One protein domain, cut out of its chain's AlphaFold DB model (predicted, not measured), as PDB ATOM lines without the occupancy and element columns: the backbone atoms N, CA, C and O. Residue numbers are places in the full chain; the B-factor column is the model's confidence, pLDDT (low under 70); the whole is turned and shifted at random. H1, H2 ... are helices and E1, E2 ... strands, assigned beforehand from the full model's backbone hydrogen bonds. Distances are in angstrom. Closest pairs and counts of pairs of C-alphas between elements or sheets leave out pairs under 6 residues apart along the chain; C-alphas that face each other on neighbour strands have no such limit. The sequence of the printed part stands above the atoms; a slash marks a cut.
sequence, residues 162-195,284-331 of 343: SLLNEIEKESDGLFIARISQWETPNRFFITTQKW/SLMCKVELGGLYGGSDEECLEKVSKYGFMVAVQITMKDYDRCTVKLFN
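This is residues 162 to 195 and 284 to 331 of the 343 residues of the protein "TUDOR domain containing protein" of Trichuris trichiura (UniProt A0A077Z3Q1). The core is a small, fully closed barrel of five strands, E1 to E5, in which the two longest strands, E1 and E4, bend sharply. The helix H2 packs on the outside of the barrel near one end of the longest axis, and the very short H1 lies near the other end. The printed part has 82 residues, with two named helices and five named strands in the order H1, E1, E2, E3, H2, E4, E5; the class is mixed, helices and strands. Round the ring run E1, E2, E3, E5, E4 and back to E1, with E3 and E5 parallel and the other neighbours antiparallel. The whole is compact, with a radius of gyration of the C-alphas of 12.0 A, and spans 33 by 26 by 23 A.

H1 is residues 162 to 165, beginning at C-alpha 162 (143.248, 103.697, 163.467). E1 is residues 175 to 184, 20.9 A long, and bends by 80 degrees at residue 181. E2 is residues 187 to 191 and E3 residues 285 to 289. H2, residues 299 to 307, is 12.2 A long and begins at C-alpha 299 (149.794, 77.605, 151.664). E4, residues 312 to 321, is 22.9 A long and bends by 75 degrees at residue 318. E5, residues 324 to 330, is 18.4 A long and ends at C-alpha 330 (135.562, 85.185, 151.627).

H1 is only just on the barrel, with 5 pairs of C-alphas within 10 A. E1 has staggered pairing: with E4 over residues 175 to 178 and with E2 over residues 178 to 184. E1 and E2 form an antiparallel hairpin, with N 180 and O 189 at 2.9 A. E2 and E3 are antiparallel, with N 287 and O 188 at 2.7 A. E3 and E5 are parallel, with N 327 and O 288 at 2.8 A. H2 lies outside the barrel at a height over the sheet of 8.2 A, slantwise to the strands, at 37 degrees to E1 on the local plane. The closest C-alphas of H2 and E1 are those of Asp 299 and Thr 184, 6.2 A apart. E4 and E5 form an antiparallel hairpin, with N 328 and O 316 at 2.8 A. E4 and E1 are antiparallel and close the ring, with N 177 and O 313 at 2.9 A. H1 and H2 are apart. In H2 every O i to N i+4 pair is within hydrogen-bond range; H1 is too short for such a pair.

The C-alphas farthest apart, those of Lys 194 and Gly 296, are 34.3 A apart. Residues 196 to 283 are not printed, and C-alphas 195 and 284 are 8.0 A apart across this cut, which lies in the link from E2 to E3. Of the links that are printed whole, none is long. The mean pLDDT of the printed part is 85.4; it is under 70 at residues 291 to 298 and at residue 322.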
ATOM      1  N   SER A 162     144.091 102.515 163.684       82.70
ATOM      2  CA  SER A 162     143.248 103.697 163.467       82.70
ATOM      3  C   SER A 162     142.536 103.687 162.105       82.70
ATOM      4  O   SER A 162     141.396 104.140 162.014       82.70
ATOM      5  N   LEU A 163     143.143 103.084 161.077       88.26
ATOM      6  CA  LEU A 163     142.571 102.967 159.732       88.26
ATOM      7  C   LEU A 163     141.335 102.066 159.693       88.26
ATOM      8  O   LEU A 163     140.497 102.213 158.807       88.26
ATOM      9  N   LEU A 164     141.171 101.153 160.657       88.32
ATOM     10  CA  LEU A 164     140.029 100.230 160.692       88.32
ATOM     11  C   LEU A 164     138.676 100.942 160.830       88.32
ATOM     12  O   LEU A 164     137.642 100.367 160.466       88.32
ATOM     13  N   ASN A 165     138.692 102.174 161.346       89.38
ATOM     14  CA  ASN A 165     137.523 103.043 161.469       89.38
ATOM     15  C   ASN A 165     137.137 103.693 160.132       89.38
ATOM     16  O   ASN A 165     136.009 104.144 159.977       89.38
ATOM     17  N   GLU A 166     138.055 103.730 159.165       92.64
ATOM     18  CA  GLU A 166     137.822 104.291 157.831       92.64
ATOM     19  C   GLU A 166     137.307 103.263 156.824       92.64
ATOM     20  O   GLU A 166     136.956 103.633 155.702       92.64
ATOM     21  N   ILE A 167     137.306 101.983 157.203       92.71
ATOM     22  CA  ILE A 167     136.816 100.889 156.373       92.71
ATOM     23  C   ILE A 167     135.291 100.895 156.402       92.71
ATOM     24  O   ILE A 167     134.682 100.597 157.437       92.71
ATOM     25  N   GLU A 168     134.700 101.159 155.241       92.32
ATOM     26  CA  GLU A 168     133.278 100.963 154.977       92.32
ATOM     27  C   GLU A 168     132.969  99.462 154.972       92.32
ATOM     28  O   GLU A 168     133.504  98.707 154.158       92.32
ATOM     29  N   LYS A 169     132.146  99.029 155.930       93.17
ATOM     30  CA  LYS A 169     131.723  97.635 156.086       93.17
ATOM     31  C   LYS A 169     130.270  97.490 155.654       93.17
ATOM     32  O   LYS A 169     129.456  98.380 155.891       93.17
ATOM     33  N   GLU A 170     129.962  96.353 155.055       92.55
ATOM     34  CA  GLU A 170     128.605  95.891 154.794       92.55
ATOM     35  C   GLU A 170     127.900  95.524 156.116       92.55
ATOM     36  O   GLU A 170     128.516  95.466 157.187       92.55
ATOM     37  N   SER A 171     126.587  95.282 156.064       89.49
ATOM     38  CA  SER A 171     125.762  94.993 157.249       89.49
ATOM     39  C   SER A 171     126.179  93.731 158.012       89.49
ATOM     40  O   SER A 171     125.904  93.613 159.201       89.49
ATOM     41  N   ASP A 172     126.843  92.790 157.342       88.77
ATOM     42  CA  ASP A 172     127.398  91.560 157.923       88.77
ATOM     43  C   ASP A 172     128.816  91.747 158.510       88.77
ATOM     44  O   ASP A 172     129.430  90.802 159.017       88.77
ATOM     45  N   GLY A 173     129.346  92.973 158.467       92.34
ATOM     46  CA  GLY A 173     130.684  93.320 158.931       92.34
ATOM     47  C   GLY A 173     131.806  92.977 157.948       92.34
ATOM     48  O   GLY A 173     132.973  93.198 158.288       92.34
ATOM     49  N   LEU A 174     131.490  92.460 156.754       95.48
ATOM     50  CA  LEU A 174     132.465  92.254 155.686       95.48
ATOM     51  C   LEU A 174     132.827  93.578 155.021       95.48
ATOM     52  O   LEU A 174     132.037  94.513 154.964       95.48
ATOM     53  N   PHE A 175     134.025  93.650 154.461       96.32
ATOM     54  CA  PHE A 175     134.406  94.719 153.543       96.32
ATOM     55  C   PHE A 175     135.219  94.148 152.392       96.32
ATOM     56  O   PHE A 175     135.885  93.121 152.533       96.32
ATOM     57  N   ILE A 176     135.169  94.816 151.245       95.68
ATOM     58  CA  ILE A 176     135.965  94.428 150.086       95.68
ATOM     59  C   ILE A 176     137.378  94.989 150.229       95.68
ATOM     60  O   ILE A 176     137.573  96.189 150.433       95.68
ATOM     61  N   ALA A 177     138.363  94.111 150.080       96.57
ATOM     62  CA  ALA A 177     139.771  94.458 150.082       96.57
ATOM     63  C   ALA A 177     140.505  93.768 148.932       96.57
ATOM     64  O   ALA A 177     140.083  92.731 148.414       96.57
ATOM     65  N   ARG A 178     141.634  94.355 148.556       94.90
ATOM     66  CA  ARG A 178     142.617  93.760 147.661       94.90
ATOM     67  C   ARG A 178     143.781  93.265 148.504       94.90
ATOM     68  O   ARG A 178     144.272  94.014 149.344       94.90
ATOM     69  N   ILE A 179     144.242  92.043 148.273       93.44
ATOM     70  CA  ILE A 179     145.523  91.579 148.808       93.44
ATOM     71  C   ILE A 179     146.616  92.294 148.007       93.44
ATOM     72  O   ILE A 179     146.755  92.082 146.804       93.44
ATOM     73  N   SER A 180     147.325  93.215 148.658       90.75
ATOM     74  CA  SER A 180     148.381  94.026 148.044       90.75
ATOM     75  C   SER A 180     149.689  93.266 147.909       90.75
ATOM     76  O   SER A 180     150.372  93.426 146.904       90.75
ATOM     77  N   GLN A 181     149.984  92.413 148.885       90.98
ATOM     78  CA  GLN A 181     151.135  91.528 148.882       90.98
ATOM     79  C   GLN A 181     150.761  90.215 149.563       90.98
ATOM     80  O   GLN A 181     150.177  90.218 150.648       90.98
ATOM     81  N   TRP A 182     151.114  89.093 148.943       85.97
ATOM     82  CA  TRP A 182     150.955  87.761 149.520       85.97
ATOM     83  C   TRP A 182     152.324  87.153 149.814       85.97
ATOM     84  O   TRP A 182     153.186  87.149 148.939       85.97
ATOM     85  N   GLU A 183     152.510  86.614 151.019       83.52
ATOM     86  CA  GLU A 183     153.678  85.787 151.351       83.52
ATOM     87  C   GLU A 183     153.216  84.407 151.819       83.52
ATOM     88  O   GLU A 183     153.530  83.399 151.196       83.52
ATOM     89  N   THR A 184     152.413  84.365 152.884       83.94
ATOM     90  CA  THR A 184     151.827  83.138 153.438       83.94
ATOM     91  C   THR A 184     150.433  83.435 154.000       83.94
ATOM     92  O   THR A 184     150.115  84.595 154.283       83.94
ATOM     93  N   PRO A 185     149.603  82.420 154.292       83.61
ATOM     94  CA  PRO A 185     148.376  82.619 155.057       83.61
ATOM     95  C   PRO A 185     148.614  83.281 156.422       83.61
ATOM     96  O   PRO A 185     147.715  83.928 156.949       83.61
ATOM     97  N   ASN A 186     149.814  83.173 156.999       82.60
ATOM     98  CA  ASN A 186     150.160  83.801 158.279       82.60
ATOM     99  C   ASN A 186     150.703  85.232 158.152       82.60
ATOM    100  O   ASN A 186     150.827  85.926 159.167       82.60
ATOM    101  N   ARG A 187     151.036  85.667 156.933       86.93
ATOM    102  CA  ARG A 187     151.567  86.997 156.647       86.93
ATOM    103  C   ARG A 187     151.248  87.397 155.214       86.93
ATOM    104  O   ARG A 187     151.837  86.909 154.256       86.93
ATOM    105  N   PHE A 188     150.316  88.319 155.083       88.24
ATOM    106  CA  PHE A 188     149.993  88.985 153.830       88.24
ATOM    107  C   PHE A 188     149.480  90.382 154.148       88.24
ATOM    108  O   PHE A 188     149.260  90.722 155.310       88.24
ATOM    109  N   PHE A 189     149.284  91.194 153.124       93.72
ATOM    110  CA  PHE A 189     148.858  92.569 153.279       93.72
ATOM    111  C   PHE A 189     147.593  92.839 152.480       93.72
ATOM    112  O   PHE A 189     147.419  92.308 151.382       93.72
ATOM    113  N   ILE A 190     146.702  93.654 153.043       95.60
ATOM    114  CA  ILE A 190     145.465  94.072 152.387       95.60
ATOM    115  C   ILE A 190     145.349  95.590 152.318       95.60
ATOM    116  O   ILE A 190     145.774  96.312 153.218       95.60
ATOM    117  N   THR A 191     144.675  96.065 151.280       95.32
ATOM    118  CA  THR A 191     144.324  97.471 151.083       95.32
ATOM    119  C   THR A 191     142.878  97.606 150.610       95.32
ATOM    120  O   THR A 191     142.250  96.640 150.170       95.32
ATOM    121  N   THR A 192     142.327  98.812 150.712       95.74
ATOM    122  CA  THR A 192     140.989  99.147 150.217       95.74
ATOM    123  C   THR A 192     141.088 100.063 149.004       95.74
ATOM    124  O   THR A 192     142.086 100.752 148.798       95.74
ATOM    125  N   GLN A 193     140.015 100.150 148.216       94.13
ATOM    126  CA  GLN A 193     139.982 101.054 147.063       94.13
ATOM    127  C   GLN A 193     140.204 102.524 147.462       94.13
ATOM    128  O   GLN A 193     140.825 103.286 146.717       94.13
ATOM    129  N   LYS A 194     139.695 102.934 148.630       95.65
ATOM    130  CA  LYS A 194     139.887 104.286 149.169       95.65
ATOM    131  C   LYS A 194     141.369 104.564 149.416       95.65
ATOM    132  O   LYS A 194     141.875 105.587 148.960       95.65
ATOM    133  N   TRP A 195     142.050 103.635 150.078       96.53
ATOM    134  CA  TRP A 195     143.475 103.732 150.372       96.53
ATOM    135  C   TRP A 195     144.330 103.688 149.111       96.53
ATOM    136  O   TRP A 195     145.190 104.542 148.956       96.53
ATOM    137  N   SER A 284     148.457  99.861 154.085       94.31
ATOM    138  CA  SER A 284     148.427  98.434 153.758       94.31
ATOM    139  C   SER A 284     148.514  97.594 155.029       94.31
ATOM    140  O   SER A 284     149.554  97.542 155.680       94.31
ATOM    141  N   LEU A 285     147.410  96.965 155.427       93.46
ATOM    142  CA  LEU A 285     147.295  96.264 156.706       93.46
ATOM    143  C   LEU A 285     147.915  94.874 156.649       93.46
ATOM    144  O   LEU A 285     147.465  94.033 155.869       93.46
ATOM    145  N   MET A 286     148.860  94.598 157.548       92.98
ATOM    146  CA  MET A 286     149.383  93.248 157.735       92.98
ATOM    147  C   MET A 286     148.308  92.340 158.343       92.98
ATOM    148  O   MET A 286     147.628  92.696 159.310       92.98
ATOM    149  N   CYS A 287     148.151  91.150 157.779       91.57
ATOM    150  CA  CYS A 287     147.099  90.207 158.119       91.57
ATOM    151  C   CYS A 287     147.627  88.777 158.254       91.57
ATOM    152  O   CYS A 287     148.647  88.405 157.673       91.57
ATOM    153  N   LYS A 288     146.871  87.972 159.004       88.93
ATOM    154  CA  LYS A 288     146.933  86.509 159.000       88.93
ATOM    155  C   LYS A 288     145.532  85.929 158.844       88.93
ATOM    156  O   LYS A 288     144.564  86.488 159.361       88.93
ATOM    157  N   VAL A 289     145.422  84.807 158.153       87.21
ATOM    158  CA  VAL A 289     144.175  84.071 157.991       87.21
ATOM    159  C   VAL A 289     143.831  83.418 159.324       87.21
ATOM    160  O   VAL A 289     144.679  82.843 160.003       87.21
ATOM    161  N   GLU A 290     142.566  83.501 159.714       85.77
ATOM    162  CA  GLU A 290     142.045  82.728 160.826       85.77
ATOM    163  C   GLU A 290     141.970  81.249 160.433       85.77
ATOM    164  O   GLU A 290     141.017  80.787 159.792       85.77
ATOM    165  N   LEU A 291     142.989  80.510 160.859       67.33
ATOM    166  CA  LEU A 291     143.061  79.060 160.787       67.33
ATOM    167  C   LEU A 291     142.219  78.498 161.939       67.33
ATOM    168  O   LEU A 291     142.716  78.249 163.035       67.33
ATOM    169  N   GLY A 292     140.908  78.380 161.738       51.26
ATOM    170  CA  GLY A 292     139.996  77.867 162.761       51.26
ATOM    171  C   GLY A 292     140.219  76.378 163.022       51.26
ATOM    172  O   GLY A 292     139.486  75.578 162.463       51.26
ATOM    173  N   GLY A 293     141.244  76.008 163.802       41.73
ATOM    174  CA  GLY A 293     141.535  74.657 164.328       41.73
ATOM    175  C   GLY A 293     141.690  73.503 163.320       41.73
ATOM    176  O   GLY A 293     142.055  72.403 163.714       41.73
ATOM    177  N   LEU A 294     141.404  73.736 162.040       41.42
ATOM    178  CA  LEU A 294     141.181  72.735 160.994       41.42
ATOM    179  C   LEU A 294     141.742  73.197 159.643       41.42
ATOM    180  O   LEU A 294     141.268  72.770 158.594       41.42
ATOM    181  N   TYR A 295     142.736  74.087 159.626       46.13
ATOM    182  CA  TYR A 295     143.438  74.356 158.372       46.13
ATOM    183  C   TYR A 295     144.357  73.180 158.057       46.13
ATOM    184  O   TYR A 295     145.482  73.107 158.534       46.13
ATOM    185  N   GLY A 296     143.810  72.221 157.313       47.23
ATOM    186  CA  GLY A 296     144.559  71.131 156.691       47.23
ATOM    187  C   GLY A 296     145.009  71.446 155.262       47.23
ATOM    188  O   GLY A 296     145.639  70.598 154.642       47.23
ATOM    189  N   GLY A 297     144.664  72.627 154.730       55.46
ATOM    190  CA  GLY A 297     145.077  73.065 153.395       55.46
ATOM    191  C   GLY A 297     146.485  73.653 153.407       55.46
ATOM    192  O   GLY A 297     146.874  74.297 154.385       55.46
ATOM    193  N   SER A 298     147.242  73.433 152.333       67.67
ATOM    194  CA  SER A 298     148.585  73.999 152.185       67.67
ATOM    195  C   SER A 298     148.535  75.493 151.840       67.67
ATOM    196  O   SER A 298     147.502  76.022 151.406       67.67
ATOM    197  N   ASP A 299     149.657  76.190 152.025       75.52
ATOM    198  CA  ASP A 299     149.794  77.605 151.664       75.52
ATOM    199  C   ASP A 299     149.489  77.832 150.170       75.52
ATOM    200  O   ASP A 299     148.853  78.829 149.809       75.52
ATOM    201  N   GLU A 300     149.851  76.869 149.315       78.24
ATOM    202  CA  GLU A 300     149.583  76.877 147.874       78.24
ATOM    203  C   GLU A 300     148.088  76.798 147.553       78.24
ATOM    204  O   GLU A 300     147.612  77.537 146.691       78.24
ATOM    205  N   GLU A 301     147.321  75.962 148.261       80.77
ATOM    206  CA  GLU A 301     145.872  75.853 148.045       80.77
ATOM    207  C   GLU A 301     145.171  77.176 148.384       80.77
ATOM    208  O   GLU A 301     144.261  77.632 147.682       80.77
ATOM    209  N   CYS A 302     145.611  77.833 149.462       79.57
ATOM    210  CA  CYS A 302     145.071  79.131 149.838       79.57
ATOM    211  C   CYS A 302     145.391  80.190 148.778       79.57
ATOM    212  O   CYS A 302     144.479  80.905 148.351       79.57
ATOM    213  N   LEU A 303     146.644  80.233 148.308       82.50
ATOM    214  CA  LEU A 303     147.095  81.117 147.234       82.50
ATOM    215  C   LEU A 303     146.312  80.891 145.930       82.50
ATOM    216  O   LEU A 303     145.883  81.854 145.290       82.50
ATOM    217  N   GLU A 304     146.061  79.640 145.541       85.08
ATOM    218  CA  GLU A 304     145.273  79.317 144.347       85.08
ATOM    219  C   GLU A 304     143.845  79.879 144.455       85.08
ATOM    220  O   GLU A 304     143.324  80.488 143.516       85.08
ATOM    221  N   LYS A 305     143.211  79.747 145.625       84.95
ATOM    222  CA  LYS A 305     141.858  80.277 145.839       84.95
ATOM    223  C   LYS A 305     141.811  81.802 145.791       84.95
ATOM    224  O   LYS A 305     140.885  82.337 145.188       84.95
ATOM    225  N   VAL A 306     142.766  82.516 146.397       85.24
ATOM    226  CA  VAL A 306     142.770  83.995 146.345       85.24
ATOM    227  C   VAL A 306     143.173  84.535 144.970       85.24
ATOM    228  O   VAL A 306     142.612  85.536 144.516       85.24
ATOM    229  N   SER A 307     144.082  83.860 144.262       87.00
ATOM    230  CA  SER A 307     144.523  84.268 142.920       87.00
ATOM    231  C   SER A 307     143.430  84.102 141.858       87.00
ATOM    232  O   SER A 307     143.314  84.963 140.984       87.00
ATOM    233  N   LYS A 308     142.539  83.100 141.980       86.92
ATOM    234  CA  LYS A 308     141.349  82.932 141.109       86.92
ATOM    235  C   LYS A 308     140.439  84.161 141.047       86.92
ATOM    236  O   LYS A 308     139.739  84.353 140.055       86.92
ATOM    237  N   TYR A 309     140.454  85.002 142.078       83.80
ATOM    238  CA  TYR A 309     139.653  86.226 142.146       83.80
ATOM    239  C   TYR A 309     140.488  87.494 141.941       83.80
ATOM    240  O   TYR A 309     140.065  88.580 142.334       83.80
ATOM    241  N   GLY A 310     141.683  87.371 141.351       83.75
ATOM    242  CA  GLY A 310     142.576  88.504 141.116       83.75
ATOM    243  C   GLY A 310     142.975  89.208 142.411       83.75
ATOM    244  O   GLY A 310     143.048  90.434 142.434       83.75
ATOM    245  N   PHE A 311     143.158  88.446 143.498       89.51
ATOM    246  CA  PHE A 311     143.497  88.955 144.831       89.51
ATOM    247  C   PHE A 311     142.437  89.875 145.464       89.51
ATOM    248  O   PHE A 311     142.699  90.512 146.484       89.51
ATOM    249  N   MET A 312     141.222  89.920 144.911       94.07
ATOM    250  CA  MET A 312     140.078  90.589 145.528       94.07
ATOM    251  C   MET A 312     139.345  89.633 146.467       94.07
ATOM    252  O   MET A 312     138.972  88.526 146.082       94.07
ATOM    253  N   VAL A 313     139.097  90.079 147.696       94.43
ATOM    254  CA  VAL A 313     138.481  89.275 148.758       94.43
ATOM    255  C   VAL A 313     137.481  90.106 149.554       94.43
ATOM    256  O   VAL A 313     137.660  91.308 149.749       94.43
ATOM    257  N   ALA A 314     136.424  89.459 150.043       95.57
ATOM    258  CA  ALA A 314     135.648  89.990 151.156       95.57
ATOM    259  C   ALA A 314     136.333  89.570 152.462       95.57
ATOM    260  O   ALA A 314     136.733  88.416 152.623       95.57
ATOM    261  N   VAL A 315     136.509  90.512 153.381       95.57
ATOM    262  CA  VAL A 315     137.314  90.338 154.592       95.57
ATOM    263  C   VAL A 315     136.457  90.595 155.820       95.57
ATOM    264  O   VAL A 315     135.763  91.606 155.896       95.57
ATOM    265  N   GLN A 316     136.554  89.708 156.808       94.51
ATOM    266  CA  GLN A 316     136.077  89.955 158.168       94.51
ATOM    267  C   GLN A 316     137.278  89.970 159.111       94.51
ATOM    268  O   GLN A 316     138.010  88.986 159.178       94.51
ATOM    269  N   ILE A 317     137.472  91.053 159.862       92.46
ATOM    270  CA  ILE A 317     138.496  91.107 160.914       92.46
ATOM    271  C   ILE A 317     137.934  90.441 162.166       92.46
ATOM    272  O   ILE A 317     136.910  90.883 162.683       92.46
ATOM    273  N   THR A 318     138.602  89.398 162.653       90.52
ATOM    274  CA  THR A 318     138.166  88.636 163.833       90.52
ATOM    275  C   THR A 318     138.965  88.972 165.079       90.52
ATOM    276  O   THR A 318     138.398  89.041 166.163       90.52
ATOM    277  N   MET A 319     140.258  89.262 164.929       86.81
ATOM    278  CA  MET A 319     141.102  89.758 166.018       86.81
ATOM    279  C   MET A 319     142.016  90.871 165.522       86.81
ATOM    280  O   MET A 319     142.426  90.886 164.360       86.81
ATOM    281  N   LYS A 320     142.344  91.794 166.422       84.78
ATOM    282  CA  LYS A 320     143.276  92.893 166.184       84.78
ATOM    283  C   LYS A 320     144.439  92.713 167.149       84.78
ATOM    284  O   LYS A 320     144.227  92.717 168.354       84.78
ATOM    285  N   ASP A 321     145.622  92.532 166.598       72.10
ATOM    286  CA  ASP A 321     146.897  92.466 167.303       72.10
ATOM    287  C   ASP A 321     147.712  93.700 166.878       72.10
ATOM    288  O   ASP A 321     147.470  94.246 165.803       72.10
ATOM    289  N   TYR A 322     148.611  94.180 167.733       65.59
ATOM    290  CA  TYR A 322     149.287  95.490 167.697       65.59
ATOM    291  C   TYR A 322     149.454  96.142 166.306       65.59
ATOM    292  O   TYR A 322     149.095  97.311 166.121       65.59
ATOM    293  N   ASP A 323     150.001  95.397 165.345       75.30
ATOM    294  CA  ASP A 323     150.260  95.784 163.956       75.30
ATOM    295  C   ASP A 323     149.692  94.788 162.923       75.30
ATOM    296  O   ASP A 323     149.969  94.904 161.730       75.30
ATOM    297  N   ARG A 324     148.880  93.816 163.358       83.45
ATOM    298  CA  ARG A 324     148.386  92.722 162.517       83.45
ATOM    299  C   ARG A 324     146.927  92.390 162.788       83.45
ATOM    300  O   ARG A 324     146.500  92.216 163.924       83.45
ATOM    301  N   CYS A 325     146.151  92.180 161.733       90.39
ATOM    302  CA  CYS A 325     144.780  91.692 161.854       90.39
ATOM    303  C   CYS A 325     144.706  90.178 161.625       90.39
ATOM    304  O   CYS A 325     145.294  89.646 160.688       90.39
ATOM    305  N   THR A 326     143.941  89.471 162.452       90.02
ATOM    306  CA  THR A 326     143.471  88.123 162.102       90.02
ATOM    307  C   THR A 326     142.181  88.268 161.320       90.02
ATOM    308  O   THR A 326     141.278  88.990 161.756       90.02
ATOM    309  N   VAL A 327     142.098  87.618 160.163       92.81
ATOM    310  CA  VAL A 327     140.988  87.808 159.234       92.81
ATOM    311  C   VAL A 327     140.434  86.498 158.699       92.81
ATOM    312  O   VAL A 327     141.158  85.534 158.464       92.81
ATOM    313  N   LYS A 328     139.134  86.483 158.427       92.01
ATOM    314  CA  LYS A 328     138.509  85.486 157.559       92.01
ATOM    315  C   LYS A 328     138.414  86.055 156.152       92.01
ATOM    316  O   LYS A 328     138.004  87.202 155.977       92.01
ATOM    317  N   LEU A 329     138.778  85.234 155.171       91.57
ATOM    318  CA  LEU A 329     138.707  85.574 153.756       91.57
ATOM    319  C   LEU A 329     137.512  84.874 153.111       91.57
ATOM    320  O   LEU A 329     137.298  83.673 153.310       91.57
ATOM    321  N   PHE A 330     136.761  85.628 152.320       92.50
ATOM    322  CA  PHE A 330     135.562  85.185 151.627       92.50
ATOM    323  C   PHE A 330     135.626  85.573 150.155       92.50
ATOM    324  O   PHE A 330     136.266  86.555 149.768       92.50
ATOM    325  N   ASN A 331     134.918  84.807 149.332       91.23
ATOM    326  CA  ASN A 331     134.672  85.147 147.947       91.23
ATOM    327  C   ASN A 331     133.961  86.514 147.891       91.23
ATOM    328  O   ASN A 331     132.923  86.685 148.536       91.23
TER     329      ASN A 331